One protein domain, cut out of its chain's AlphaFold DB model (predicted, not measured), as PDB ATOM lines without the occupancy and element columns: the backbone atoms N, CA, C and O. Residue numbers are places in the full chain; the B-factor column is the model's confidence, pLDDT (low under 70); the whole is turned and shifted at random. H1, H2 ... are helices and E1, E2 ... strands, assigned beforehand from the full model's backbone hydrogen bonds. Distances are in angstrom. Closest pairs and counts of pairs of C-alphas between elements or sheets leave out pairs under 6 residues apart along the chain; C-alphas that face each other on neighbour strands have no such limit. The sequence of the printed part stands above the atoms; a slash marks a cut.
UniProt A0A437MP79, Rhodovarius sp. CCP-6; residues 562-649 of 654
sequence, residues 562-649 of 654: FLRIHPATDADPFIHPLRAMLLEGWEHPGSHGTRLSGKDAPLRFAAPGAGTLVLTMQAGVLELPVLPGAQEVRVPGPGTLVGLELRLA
ATOM      1  N   PHE A 562     -22.269   4.508   9.192       81.69
ATOM      2  CA  PHE A 562     -21.606   5.251   8.131       81.69
ATOM      3  C   PHE A 562     -20.183   4.722   7.923       81.69
ATOM      4  O   PHE A 562     -19.323   4.838   8.796       81.69
ATOM      5  N   LEU A 563     -19.934   4.141   6.754       77.00
ATOM      6  CA  LEU A 563     -18.623   3.707   6.296       77.00
ATOM      7  C   LEU A 563     -18.018   4.810   5.438       77.00
ATOM      8  O   LEU A 563     -18.447   5.052   4.310       77.00
ATOM      9  N   ARG A 564     -17.007   5.496   5.964       75.81
ATOM     10  CA  ARG A 564     -16.266   6.481   5.180       75.81
ATOM     11  C   ARG A 564     -15.377   5.750   4.172       75.81
ATOM     12  O   ARG A 564     -14.619   4.864   4.550       75.81
ATOM     13  N   ILE A 565     -15.413   6.165   2.907       73.62
ATOM     14  CA  ILE A 565     -14.406   5.785   1.914       73.62
ATOM     15  C   ILE A 565     -13.161   6.625   2.208       73.62
ATOM     16  O   ILE A 565     -12.920   7.661   1.590       73.62
ATOM     17  N   HIS A 566     -12.415   6.238   3.239       62.69
ATOM     18  CA  HIS A 566     -11.165   6.884   3.610       62.69
ATOM     19  C   HIS A 566     -10.179   5.830   4.134       62.69
ATOM     20  O   HIS A 566     -10.599   4.956   4.889       62.69
ATOM     21  N   PRO A 567      -8.888   5.905   3.772       52.81
ATOM     22  CA  PRO A 567      -7.891   4.930   4.214       52.81
ATOM     23  C   PRO A 567      -7.614   4.938   5.729       52.81
ATOM     24  O   PRO A 567      -7.325   3.903   6.314       52.81
ATOM     25  N   ALA A 568      -7.736   6.100   6.379       49.12
ATOM     26  CA  ALA A 568      -7.659   6.248   7.837       49.12
ATOM     27  C   ALA A 568      -9.026   6.625   8.411       49.12
ATOM     28  O   ALA A 568      -9.574   7.666   8.055       49.12
ATOM     29  N   THR A 569      -9.568   5.852   9.346       45.56
ATOM     30  CA  THR A 569     -10.607   6.389  10.235       45.56
ATOM     31  C   THR A 569     -10.384   5.954  11.671       45.56
ATOM     32  O   THR A 569     -10.109   4.786  11.927       45.56
ATOM     33  N   ASP A 570     -10.612   6.898  12.589       41.59
ATOM     34  CA  ASP A 570     -10.818   6.729  14.039       41.59
ATOM     35  C   ASP A 570     -12.079   5.896  14.382       41.59
ATOM     36  O   ASP A 570     -12.649   6.011  15.464       41.59
ATOM     37  N   ALA A 571     -12.571   5.068  13.458       41.47
ATOM     38  CA  ALA A 571     -13.750   4.234  13.654       41.47
ATOM     39  C   ALA A 571     -13.601   2.926  12.869       41.47
ATOM     40  O   ALA A 571     -14.279   2.687  11.870       41.47
ATOM     41  N   ASP A 572     -12.717   2.085  13.398       50.72
ATOM     42  CA  ASP A 572     -12.568   0.659  13.123       50.72
ATOM     43  C   ASP A 572     -12.199   0.271  11.670       50.72
ATOM     44  O   ASP A 572     -13.068   0.002  10.829       50.72
ATOM     45  N   PRO A 573     -10.892   0.198  11.368       45.16
ATOM     46  CA  PRO A 573     -10.378  -0.246  10.076       45.16
ATOM     47  C   PRO A 573     -10.664  -1.726   9.764       45.16
ATOM     48  O   PRO A 573     -10.358  -2.164   8.661       45.16
ATOM     49  N   PHE A 574     -11.269  -2.500  10.673       48.41
ATOM     50  CA  PHE A 574     -11.496  -3.936  10.489       48.41
ATOM     51  C   PHE A 574     -12.840  -4.288   9.871       48.41
ATOM     52  O   PHE A 574     -13.108  -5.464   9.604       48.41
ATOM     53  N   ILE A 575     -13.693  -3.292   9.632       50.34
ATOM     54  CA  ILE A 575     -15.111  -3.599   9.570       50.34
ATOM     55  C   ILE A 575     -15.602  -4.080   8.203       50.34
ATOM     56  O   ILE A 575     -16.365  -5.035   8.216       50.34
ATOM     57  N   HIS A 576     -15.081  -3.645   7.041       58.88
ATOM     58  CA  HIS A 576     -15.456  -4.268   5.749       58.88
ATOM     59  C   HIS A 576     -14.346  -4.229   4.686       58.88
ATOM     60  O   HIS A 576     -13.627  -3.233   4.608       58.88
ATOM     61  N   PRO A 577     -14.220  -5.257   3.818       63.62
ATOM     62  CA  PRO A 577     -13.258  -5.274   2.718       63.62
ATOM     63  C   PRO A 577     -13.711  -4.300   1.619       63.62
ATOM     64  O   PRO A 577     -14.278  -4.680   0.596       63.62
ATOM     65  N   LEU A 578     -13.484  -3.012   1.865       66.94
ATOM     66  CA  LEU A 578     -14.000  -1.894   1.083       66.94
ATOM     67  C   LEU A 578     -13.628  -2.001  -0.400       66.94
ATOM     68  O   LEU A 578     -14.489  -1.823  -1.261       66.94
ATOM     69  N   ARG A 579     -12.373  -2.353  -0.719       67.62
ATOM     70  CA  ARG A 579     -11.963  -2.537  -2.119       67.62
ATOM     71  C   ARG A 579     -12.683  -3.715  -2.764       67.62
ATOM     72  O   ARG A 579     -13.013  -3.615  -3.935       67.62
ATOM     73  N   ALA A 580     -13.020  -4.772  -2.018       64.56
ATOM     74  CA  ALA A 580     -13.805  -5.895  -2.543       64.56
ATOM     75  C   ALA A 580     -15.250  -5.517  -2.903       64.56
ATOM     76  O   ALA A 580     -15.875  -6.215  -3.697       64.56
ATOM     77  N   MET A 581     -15.780  -4.420  -2.356       72.38
ATOM     78  CA  MET A 581     -17.076  -3.876  -2.773       72.38
ATOM     79  C   MET A 581     -16.956  -3.006  -4.038       72.38
ATOM     80  O   MET A 581     -17.934  -2.864  -4.770       72.38
ATOM     81  N   LEU A 582     -15.763  -2.456  -4.304       69.75
ATOM     82  CA  LEU A 582     -15.456  -1.416  -5.299       69.75
ATOM     83  C   LEU A 582     -14.568  -1.947  -6.445       69.75
ATOM     84  O   LEU A 582     -13.580  -1.324  -6.828       69.75
ATOM     85  N   LEU A 583     -14.878  -3.132  -6.974       58.97
ATOM     86  CA  LEU A 583     -13.955  -3.887  -7.837       58.97
ATOM     87  C   LEU A 583     -13.827  -3.381  -9.279       58.97
ATOM     88  O   LEU A 583     -12.747  -3.448  -9.863       58.97
ATOM     89  N   GLU A 584     -14.927  -2.930  -9.878       62.34
ATOM     90  CA  GLU A 584     -14.998  -2.595 -11.303       62.34
ATOM     91  C   GLU A 584     -15.469  -1.152 -11.464       62.34
ATOM     92  O   GLU A 584     -16.460  -0.759 -10.862       62.34
ATOM     93  N   GLY A 585     -14.769  -0.354 -12.275       59.28
ATOM     94  CA  GLY A 585     -15.168   1.033 -12.548       59.28
ATOM     95  C   GLY A 585     -14.897   2.028 -11.412       59.28
ATOM     96  O   GLY A 585     -15.331   3.175 -11.513       59.28
ATOM     97  N   TRP A 586     -14.166   1.627 -10.371       68.50
ATOM     98  CA  TRP A 586     -13.727   2.494  -9.275       68.50
ATOM     99  C   TRP A 586     -12.207   2.671  -9.289       68.50
ATOM    100  O   TRP A 586     -11.449   1.720  -9.477       68.50
ATOM    101  N   GLU A 587     -11.753   3.902  -9.075       69.06
ATOM    102  CA  GLU A 587     -10.354   4.203  -8.793       69.06
ATOM    103  C   GLU A 587      -9.979   3.725  -7.380       69.06
ATOM    104  O   GLU A 587     -10.826   3.476  -6.517       69.06
ATOM    105  N   HIS A 588      -8.680   3.628  -7.113       63.47
ATOM    106  CA  HIS A 588      -8.195   3.254  -5.792       63.47
ATOM    107  C   HIS A 588      -8.703   4.241  -4.717       63.47
ATOM    108  O   HIS A 588      -8.593   5.455  -4.927       63.47
ATOM    109  N   PRO A 589      -9.247   3.770  -3.576       68.06
ATOM    110  CA  PRO A 589      -9.654   4.653  -2.487       68.06
ATOM    111  C   PRO A 589      -8.481   5.514  -2.009       68.06
ATOM    112  O   PRO A 589      -7.381   5.005  -1.805       68.06
ATOM    113  N   GLY A 590      -8.720   6.813  -1.834       63.50
ATOM    114  CA  GLY A 590      -7.752   7.760  -1.287       63.50
ATOM    115  C   GLY A 590      -8.378   8.665  -0.230       63.50
ATOM    116  O   GLY A 590      -9.561   8.552   0.092       63.50
ATOM    117  N   SER A 591      -7.602   9.617   0.288       64.38
ATOM    118  CA  SER A 591      -8.019  10.523   1.372       64.38
ATOM    119  C   SER A 591      -9.206  11.441   1.034       64.38
ATOM    120  O   SER A 591      -9.710  12.184   1.877       64.38
ATOM    121  N   HIS A 592      -9.666  11.441  -0.216       69.88
ATOM    122  CA  HIS A 592     -10.799  12.241  -0.685       69.88
ATOM    123  C   HIS A 592     -11.974  11.376  -1.160       69.88
ATOM    124  O   HIS A 592     -12.920  11.912  -1.734       69.88
ATOM    125  N   GLY A 593     -11.929  10.063  -0.919       74.38
ATOM    126  CA  GLY A 593     -12.878   9.094  -1.456       74.38
ATOM    127  C   GLY A 593     -12.299   8.270  -2.605       74.38
ATOM    128  O   GLY A 593     -11.099   8.292  -2.875       74.38
ATOM    129  N   THR A 594     -13.172   7.538  -3.291       76.06
ATOM    130  CA  THR A 594     -12.869   6.792  -4.523       76.06
ATOM    131  C   THR A 594     -13.653   7.396  -5.679       76.06
ATOM    132  O   THR A 594     -14.836   7.719  -5.544       76.06
ATOM    133  N   ARG A 595     -12.990   7.605  -6.818       78.69
ATOM    134  CA  ARG A 595     -13.634   8.151  -8.011       78.69
ATOM    135  C   ARG A 595     -14.205   7.029  -8.866       78.69
ATOM    136  O   ARG A 595     -13.531   6.047  -9.146       78.69
ATOM    137  N   LEU A 596     -15.419   7.234  -9.351       78.75
ATOM    138  CA  LEU A 596     -16.048   6.393 -10.353       78.75
ATOM    139  C   LEU A 596     -15.521   6.746 -11.751       78.75
ATOM    140  O   LEU A 596     -15.670   7.880 -12.220       78.75
ATOM    141  N   SER A 597     -14.900   5.779 -12.421       61.88
ATOM    142  CA  SER A 597     -14.390   5.897 -13.784       61.88
ATOM    143  C   SER A 597     -15.437   5.383 -14.778       61.88
ATOM    144  O   SER A 597     -15.406   4.222 -15.176       61.88
ATOM    145  N   GLY A 598     -16.385   6.226 -15.192       67.69
ATOM    146  CA  GLY A 598     -17.378   5.829 -16.196       67.69
ATOM    147  C   GLY A 598     -18.748   6.473 -16.027       67.69
ATOM    148  O   GLY A 598     -18.893   7.493 -15.358       67.69
ATOM    149  N   LYS A 599     -19.746   5.882 -16.696       74.06
ATOM    150  CA  LYS A 599     -21.160   6.280 -16.591       74.06
ATOM    151  C   LYS A 599     -21.851   5.638 -15.392       74.06
ATOM    152  O   LYS A 599     -22.808   6.206 -14.880       74.06
ATOM    153  N   ASP A 600     -21.377   4.473 -14.978       77.88
ATOM    154  CA  ASP A 600     -21.784   3.764 -13.781       77.88
ATOM    155  C   ASP A 600     -20.656   2.827 -13.322       77.88
ATOM    156  O   ASP A 600     -19.709   2.563 -14.069       77.88
ATOM    157  N   ALA A 601     -20.748   2.344 -12.088       74.75
ATOM    158  CA  ALA A 601     -19.884   1.294 -11.565       74.75
ATOM    159  C   ALA A 601     -20.659   0.414 -10.575       74.75
ATOM    160  O   ALA A 601     -21.488   0.927  -9.814       74.75
ATOM    161  N   PRO A 602     -20.436  -0.910 -10.580       78.50
ATOM    162  CA  PRO A 602     -21.056  -1.805  -9.619       78.50
ATOM    163  C   PRO A 602     -20.492  -1.600  -8.210       78.50
ATOM    164  O   PRO A 602     -19.289  -1.435  -8.016       78.50
ATOM    165  N   LEU A 603     -21.375  -1.670  -7.220       82.69
ATOM    166  CA  LEU A 603     -21.056  -1.854  -5.812       82.69
ATOM    167  C   LEU A 603     -21.631  -3.207  -5.377       82.69
ATOM    168  O   LEU A 603     -22.846  -3.413  -5.438       82.69
ATOM    169  N   ARG A 604     -20.764  -4.134  -4.961       81.88
ATOM    170  CA  ARG A 604     -21.148  -5.504  -4.577       81.88
ATOM    171  C   ARG A 604     -21.135  -5.655  -3.064       81.88
ATOM    172  O   ARG A 604     -20.100  -5.446  -2.441       81.88
ATOM    173  N   PHE A 605     -22.271  -6.020  -2.475       84.56
ATOM    174  CA  PHE A 605     -22.389  -6.275  -1.039       84.56
ATOM    175  C   PHE A 605     -23.579  -7.175  -0.686       84.56
ATOM    176  O   PHE A 605     -24.461  -7.416  -1.509       84.56
ATOM    177  N   ALA A 606     -23.602  -7.683   0.546       83.69
ATOM    178  CA  ALA A 606     -24.718  -8.427   1.116       83.69
ATOM    179  C   ALA A 606     -25.368  -7.630   2.256       83.69
ATOM    180  O   ALA A 606     -24.683  -7.221   3.190       83.69
ATOM    181  N   ALA A 607     -26.681  -7.406   2.197       87.31
ATOM    182  CA  ALA A 607     -27.413  -6.650   3.216       87.31
ATOM    183  C   ALA A 607     -28.152  -7.582   4.198       87.31
ATOM    184  O   ALA A 607     -28.771  -8.552   3.754       87.31
ATOM    185  N   PRO A 608     -28.167  -7.291   5.514       87.19
ATOM    186  CA  PRO A 608     -28.907  -8.083   6.503       87.19
ATOM    187  C   PRO A 608     -30.436  -7.965   6.376       87.19
ATOM    188  O   PRO A 608     -31.161  -8.766   6.958       87.19
ATOM    189  N   GLY A 609     -30.944  -6.985   5.622       88.75
ATOM    190  CA  GLY A 609     -32.372  -6.751   5.426       88.75
ATOM    191  C   GLY A 609     -32.645  -5.750   4.303       88.75
ATOM    192  O   GLY A 609     -31.717  -5.194   3.716       88.75
ATOM    193  N   ALA A 610     -33.926  -5.533   4.006       91.06
ATOM    194  CA  ALA A 610     -34.358  -4.547   3.023       91.06
ATOM    195  C   ALA A 610     -34.170  -3.131   3.580       91.06
ATOM    196  O   ALA A 610     -34.352  -2.900   4.779       91.06
ATOM    197  N   GLY A 611     -33.836  -2.175   2.721       93.31
ATOM    198  CA  GLY A 611     -33.594  -0.809   3.162       93.31
ATOM    199  C   GLY A 611     -33.133   0.123   2.054       93.31
ATOM    200  O   GLY A 611     -33.399  -0.104   0.874       93.31
ATOM    201  N   THR A 612     -32.412   1.160   2.458       93.31
ATOM    202  CA  THR A 612     -31.860   2.195   1.593       93.31
ATOM    203  C   THR A 612     -30.355   2.288   1.807       93.31
ATOM    204  O   THR A 612     -29.885   2.513   2.922       93.31
ATOM    205  N   LEU A 613     -29.593   2.141   0.728       92.38
ATOM    206  CA  LEU A 613     -28.172   2.451   0.678       92.38
ATOM    207  C   LEU A 613     -28.011   3.943   0.408       92.38
ATOM    208  O   LEU A 613     -28.371   4.433  -0.660       92.38
ATOM    209  N   VAL A 614     -27.440   4.650   1.370       92.12
ATOM    210  CA  VAL A 614     -27.146   6.076   1.298       92.12
ATOM    211  C   VAL A 614     -25.682   6.241   0.917       92.12
ATOM    212  O   VAL A 614     -24.790   5.970   1.714       92.12
ATOM    213  N   LEU A 615     -25.425   6.687  -0.305       90.69
ATOM    214  CA  LEU A 615     -24.100   6.983  -0.836       90.69
ATOM    215  C   LEU A 615     -23.818   8.478  -0.698       90.69
ATOM    216  O   LEU A 615     -24.485   9.319  -1.300       90.69
ATOM    217  N   THR A 616     -22.806   8.825   0.088       90.19
ATOM    218  CA  THR A 616     -22.315  10.198   0.209       90.19
ATOM    219  C   THR A 616     -21.284  10.447  -0.877       90.19
ATOM    220  O   THR A 616     -20.140  10.000  -0.783       90.19
ATOM    221  N   MET A 617     -21.689  11.168  -1.916       88.44
ATOM    222  CA  MET A 617     -20.822  11.625  -2.995       88.44
ATOM    223  C   MET A 617     -20.305  13.033  -2.680       88.44
ATOM    224  O   MET A 617     -20.954  13.824  -1.999       88.44
ATOM    225  N   GLN A 618     -19.165  13.417  -3.250       85.69
ATOM    226  CA  GLN A 618     -18.643  14.782  -3.117       85.69
ATOM    227  C   GLN A 618     -19.618  15.846  -3.668       85.69
ATOM    228  O   GLN A 618     -19.602  16.991  -3.224       85.69
ATOM    229  N   ALA A 619     -20.472  15.470  -4.626       82.81
ATOM    230  CA  ALA A 619     -21.470  16.343  -5.244       82.81
ATOM    231  C   ALA A 619     -22.855  16.312  -4.561       82.81
ATOM    232  O   ALA A 619     -23.735  17.069  -4.967       82.81
ATOM    233  N   GLY A 620     -23.073  15.451  -3.560       87.81
ATOM    234  CA  GLY A 620     -24.372  15.287  -2.904       87.81
ATOM    235  C   GLY A 620     -24.611  13.871  -2.383       87.81
ATOM    236  O   GLY A 620     -23.709  13.041  -2.365       87.81
ATOM    237  N   VAL A 621     -25.837  13.584  -1.961       91.50
ATOM    238  CA  VAL A 621     -26.234  12.258  -1.468       91.50
ATOM    239  C   VAL A 621     -27.049  11.539  -2.537       91.50
ATOM    240  O   VAL A 621     -27.903  12.146  -3.181       91.50
ATOM    241  N   LEU A 622     -26.778  10.250  -2.719       90.81
ATOM    242  CA  LEU A 622     -27.538   9.359  -3.582       90.81
ATOM    243  C   LEU A 622     -28.120   8.225  -2.738       90.81
ATOM    244  O   LEU A 622     -27.390   7.549  -2.024       90.81
ATOM    245  N   GLU A 623     -29.422   7.998  -2.847       93.19
ATOM    246  CA  GLU A 623     -30.117   6.932  -2.129       93.19
ATOM    247  C   GLU A 623     -30.585   5.862  -3.112       93.19
ATOM    248  O   GLU A 623     -31.223   6.168  -4.120       93.19
ATOM    249  N   LEU A 624     -30.241   4.606  -2.832       91.19
ATOM    250  CA  LEU A 624     -30.555   3.462  -3.681       91.19
ATOM    251  C   LEU A 624     -31.308   2.409  -2.861       91.19
ATOM    252  O   LEU A 624     -30.900   2.123  -1.735       91.19
ATOM    253  N   PRO A 625     -32.396   1.821  -3.385       91.12
ATOM    254  CA  PRO A 625     -33.100   0.751  -2.691       91.12
ATOM    255  C   PRO A 625     -32.224  -0.504  -2.603       91.12
ATOM    256  O   PRO A 625     -31.468  -0.814  -3.525       91.12
ATOM    257  N   VAL A 626     -32.354  -1.232  -1.498       90.25
ATOM    258  CA  VAL A 626     -31.556  -2.418  -1.166       90.25
ATOM    259  C   VAL A 626     -32.478  -3.560  -0.777       90.25
ATOM    260  O   VAL A 626     -33.385  -3.388   0.042       90.25
ATOM    261  N   LEU A 627     -32.224  -4.740  -1.335       89.81
ATOM    262  CA  LEU A 627     -32.909  -5.977  -0.964       89.81
ATOM    263  C   LEU A 627     -32.104  -6.752   0.093       89.81
ATOM    264  O   LEU A 627     -30.893  -6.580   0.177       89.81
ATOM    265  N   PRO A 628     -32.725  -7.624   0.903       88.88
ATOM    266  CA  PRO A 628     -31.973  -8.533   1.762       88.88
ATOM    267  C   PRO A 628     -31.076  -9.465   0.932       88.88
ATOM    268  O   PRO A 628     -31.491  -9.956  -0.118       88.88
ATOM    269  N   GLY A 629     -29.881  -9.772   1.437       84.50
ATOM    270  CA  GLY A 629     -28.943 -10.707   0.815       84.50
ATOM    271  C   GLY A 629     -27.947 -10.066  -0.157       84.50
ATOM    272  O   GLY A 629     -27.751  -8.849  -0.178       84.50
ATOM    273  N   ALA A 630     -27.254 -10.927  -0.907       83.75
ATOM    274  CA  ALA A 630     -26.217 -10.563  -1.870       83.75
ATOM    275  C   ALA A 630     -26.804  -9.827  -3.081       83.75
ATOM    276  O   ALA A 630     -27.735 -10.321  -3.717       83.75
ATOM    277  N   GLN A 631     -26.244  -8.665  -3.415       84.06
ATOM    278  CA  GLN A 631     -26.687  -7.882  -4.563       84.06
ATOM    279  C   GLN A 631     -25.580  -7.001  -5.143       84.06
ATOM    280  O   GLN A 631     -24.635  -6.592  -4.465       84.06
ATOM    281  N   GLU A 632     -25.734  -6.678  -6.422       87.00
ATOM    282  CA  GLU A 632     -24.953  -5.654  -7.104       87.00
ATOM    283  C   GLU A 632     -25.850  -4.440  -7.342       87.00
ATOM    284  O   GLU A 632     -26.889  -4.545  -7.996       87.00
ATOM    285  N   VAL A 633     -25.443  -3.286  -6.821       87.06
ATOM    286  CA  VAL A 633     -26.111  -2.013  -7.085       87.06
ATOM    287  C   VAL A 633     -25.216  -1.182  -7.990       87.06
ATOM    288  O   VAL A 633     -24.043  -0.978  -7.690       87.06
ATOM    289  N   ARG A 634     -25.756  -0.678  -9.102       85.00
ATOM    290  CA  ARG A 634     -25.009   0.220  -9.985       85.00
ATOM    291  C   ARG A 634     -25.105   1.657  -9.502       85.00
ATOM    292  O   ARG A 634     -26.196   2.216  -9.412       85.00
ATOM    293  N   VAL A 635     -23.952   2.252  -9.222       86.00
ATOM    294  CA  VAL A 635     -23.834   3.656  -8.834       86.00
ATOM    295  C   VAL A 635     -23.711   4.505 -10.104       86.00
ATOM    296  O   VAL A 635     -22.786   4.271 -10.876       86.00
ATOM    297  N   PRO A 636     -24.630   5.450 -10.365       81.00
ATOM    298  CA  PRO A 636     -24.632   6.283 -11.558       81.00
ATOM    299  C   PRO A 636     -23.653   7.465 -11.486       81.00
ATOM    300  O   PRO A 636     -23.471   8.093 -10.444       81.00
ATOM    301  N   GLY A 637     -23.145   7.831 -12.665       69.06
ATOM    302  CA  GLY A 637     -22.402   9.053 -12.963       69.06
ATOM    303  C   GLY A 637     -20.903   8.993 -12.649       69.06
ATOM    304  O   GLY A 637     -20.480   8.237 -11.779       69.06
ATOM    305  N   PRO A 638     -20.075   9.834 -13.296       64.94
ATOM    306  CA  PRO A 638     -18.754  10.133 -12.769       64.94
ATOM    307  C   PRO A 638     -18.908  10.939 -11.471       64.94
ATOM    308  O   PRO A 638     -19.637  11.930 -11.411       64.94
ATOM    309  N   GLY A 639     -18.202  10.542 -10.421       79.50
ATOM    310  CA  GLY A 639     -18.272  11.211  -9.127       79.50
ATOM    311  C   GLY A 639     -17.286  10.617  -8.137       79.50
ATOM    312  O   GLY A 639     -16.733   9.547  -8.372       79.50
ATOM    313  N   THR A 640     -17.046  11.321  -7.036       84.56
ATOM    314  CA  THR A 640     -16.201  10.822  -5.947       84.56
ATOM    315  C   THR A 640     -17.101  10.334  -4.821       84.56
ATOM    316  O   THR A 640     -17.814  11.144  -4.227       84.56
ATOM    317  N   LEU A 641     -17.092   9.033  -4.539       84.94
ATOM    318  CA  LEU A 641     -17.772   8.436  -3.393       84.94
ATOM    319  C   LEU A 641     -16.908   8.635  -2.142       84.94
ATOM    320  O   LEU A 641     -15.760   8.200  -2.095       84.94
ATOM    321  N   VAL A 642     -17.471   9.303  -1.139       85.19
ATOM    322  CA  VAL A 642     -16.806   9.699   0.115       85.19
ATOM    323  C   VAL A 642     -17.231   8.812   1.284       85.19
ATOM    324  O   VAL A 642     -16.483   8.652   2.245       85.19
ATOM    325  N   GLY A 643     -18.415   8.209   1.221       85.38
ATOM    326  CA  GLY A 643     -18.887   7.266   2.229       85.38
ATOM    327  C   GLY A 643     -20.200   6.607   1.840       85.38
ATOM    328  O   GLY A 643     -20.843   7.023   0.877       85.38
ATOM    329  N   LEU A 644     -20.594   5.585   2.586       88.38
ATOM    330  CA  LEU A 644     -21.839   4.858   2.388       88.38
ATOM    331  C   LEU A 644     -22.436   4.386   3.717       88.38
ATOM    332  O   LEU A 644     -21.709   4.106   4.661       88.38
ATOM    333  N   GLU A 645     -23.756   4.295   3.798       89.19
ATOM    334  CA  GLU A 645     -24.494   3.839   4.981       89.19
ATOM    335  C   GLU A 645     -25.688   2.998   4.525       89.19
ATOM    336  O   GLU A 645     -26.422   3.404   3.627       89.19
ATOM    337  N   LEU A 646     -25.909   1.835   5.140       88.81
ATOM    338  CA  LEU A 646     -27.127   1.055   4.921       88.81
ATOM    339  C   LEU A 646     -28.154   1.374   6.009       88.81
ATOM    340  O   LEU A 646     -27.920   1.091   7.181       88.81
ATOM    341  N   ARG A 647     -29.318   1.900   5.633       92.19
ATOM    342  CA  ARG A 647     -30.449   2.145   6.537       92.19
ATOM    343  C   ARG A 647     -31.523   1.097   6.298       92.19
ATOM    344  O   ARG A 647     -32.076   1.044   5.206       92.19
ATOM    345  N   LEU A 648     -31.806   0.250   7.283       90.38
ATOM    346  CA  LEU A 648     -32.876  -0.742   7.155       90.38
ATOM    347  C   LEU A 648     -34.244  -0.061   7.176       90.38
ATOM    348  O   LEU A 648     -34.430   0.939   7.868       90.38
ATOM    349  N   ALA A 649     -35.192  -0.614   6.424       85.44
ATOM    350  CA  ALA A 649     -36.587  -0.222   6.552       85.44
ATOM    351  C   ALA A 649     -37.074  -0.572   7.967       85.44
ATOM    352  O   ALA A 649     -36.783  -1.664   8.467       85.44
TER     353      ALA A 649
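Overview. This is residues 562 to 649 of the 654 residues of a protein of Rhodovarius sp. CCP-6 (UniProt A0A437MP79). Look for a small, partial sandwich: a strongly twisted sheet of four strands, E1, E6, E3 and E4, with a two-stranded ribbon, E2 and E5, over part of one face. The four-residue helix H1 sits beside E2, and two long unnamed stretches, residues 565 to 577 and 582 to 599, loop round on that side; a short pairing of residues 594 to 595 with residues 640 to 641 ties the second to E6. The 88 printed residues hold one named helix and six named strands, in the order E1 H1 E2 E3 E4 E5 E6, and the class is mostly strand. The larger sheet has the order E1 - E6 - E3 - E4 and both sheets are antiparallel. The whole is compact, with a radius of gyration of the C-alphas of 12.1 A and spans of 32 by 30 by 22 A.

Arrangement. Start at E1, residues 562 to 564, an edge strand; its neighbour is E6, residues 640 to 648, antiparallel at 162 degrees, with N 563 and O 644 2.7 A apart, within hydrogen-bond range. E6 bends by 51 degrees at residue 643. Go on to H1, residues 578 to 581, which is not on this sheet; it is too short for an O i to N i+4 pair, and its one O i to N i+3 pair is within hydrogen-bond range. Its closest C-alpha pair with E2, residues 600 to 607, is that of Met 581 and Arg 604, 4.7 A apart. E2 is the antiparallel neighbour of E5, residues 629 to 636, at 156 degrees, with N 603 and O 633 2.8 A apart. Next find E3, residues 611 to 617, an inner strand antiparallel to E6 at 162 degrees; N 614 and O 645 are 2.8 A apart. E3 forms a hairpin with E4, residues 620 to 626, the other edge strand, where N 615 and O 622 are 2.7 A apart. Between the two sheets, the closest C-alphas of E2 and E4 are those of Ala 607 and Val 626, 7.4 A apart, while E3 and E5 are apart.

Along the chain. Find C-alpha 562 at (-21.606, 5.251, 8.131), where E1 begins. E2 starts at C-alpha 600, at (-21.784, 3.764, -13.781), and runs 20.7 A. E3 is 18.9 A long, E4 19.2 A and E5 21.5 A. E6, the longest strand by residues, runs 24.2 A to C-alpha 648 at (-32.876, -0.742, 7.155).

Size, cuts and confidence. The two C-alphas farthest apart are those of Asp 570 and Lys 599, 32.3 A. The printed part has no cut. The links E1 to H1 and H1 to E2 are long; the other four are tight. The mean pLDDT of the printed part is 76.4, and it is under 70 at residues 566 to 580, 582 to 592, 597 to 598 and 637 to 638.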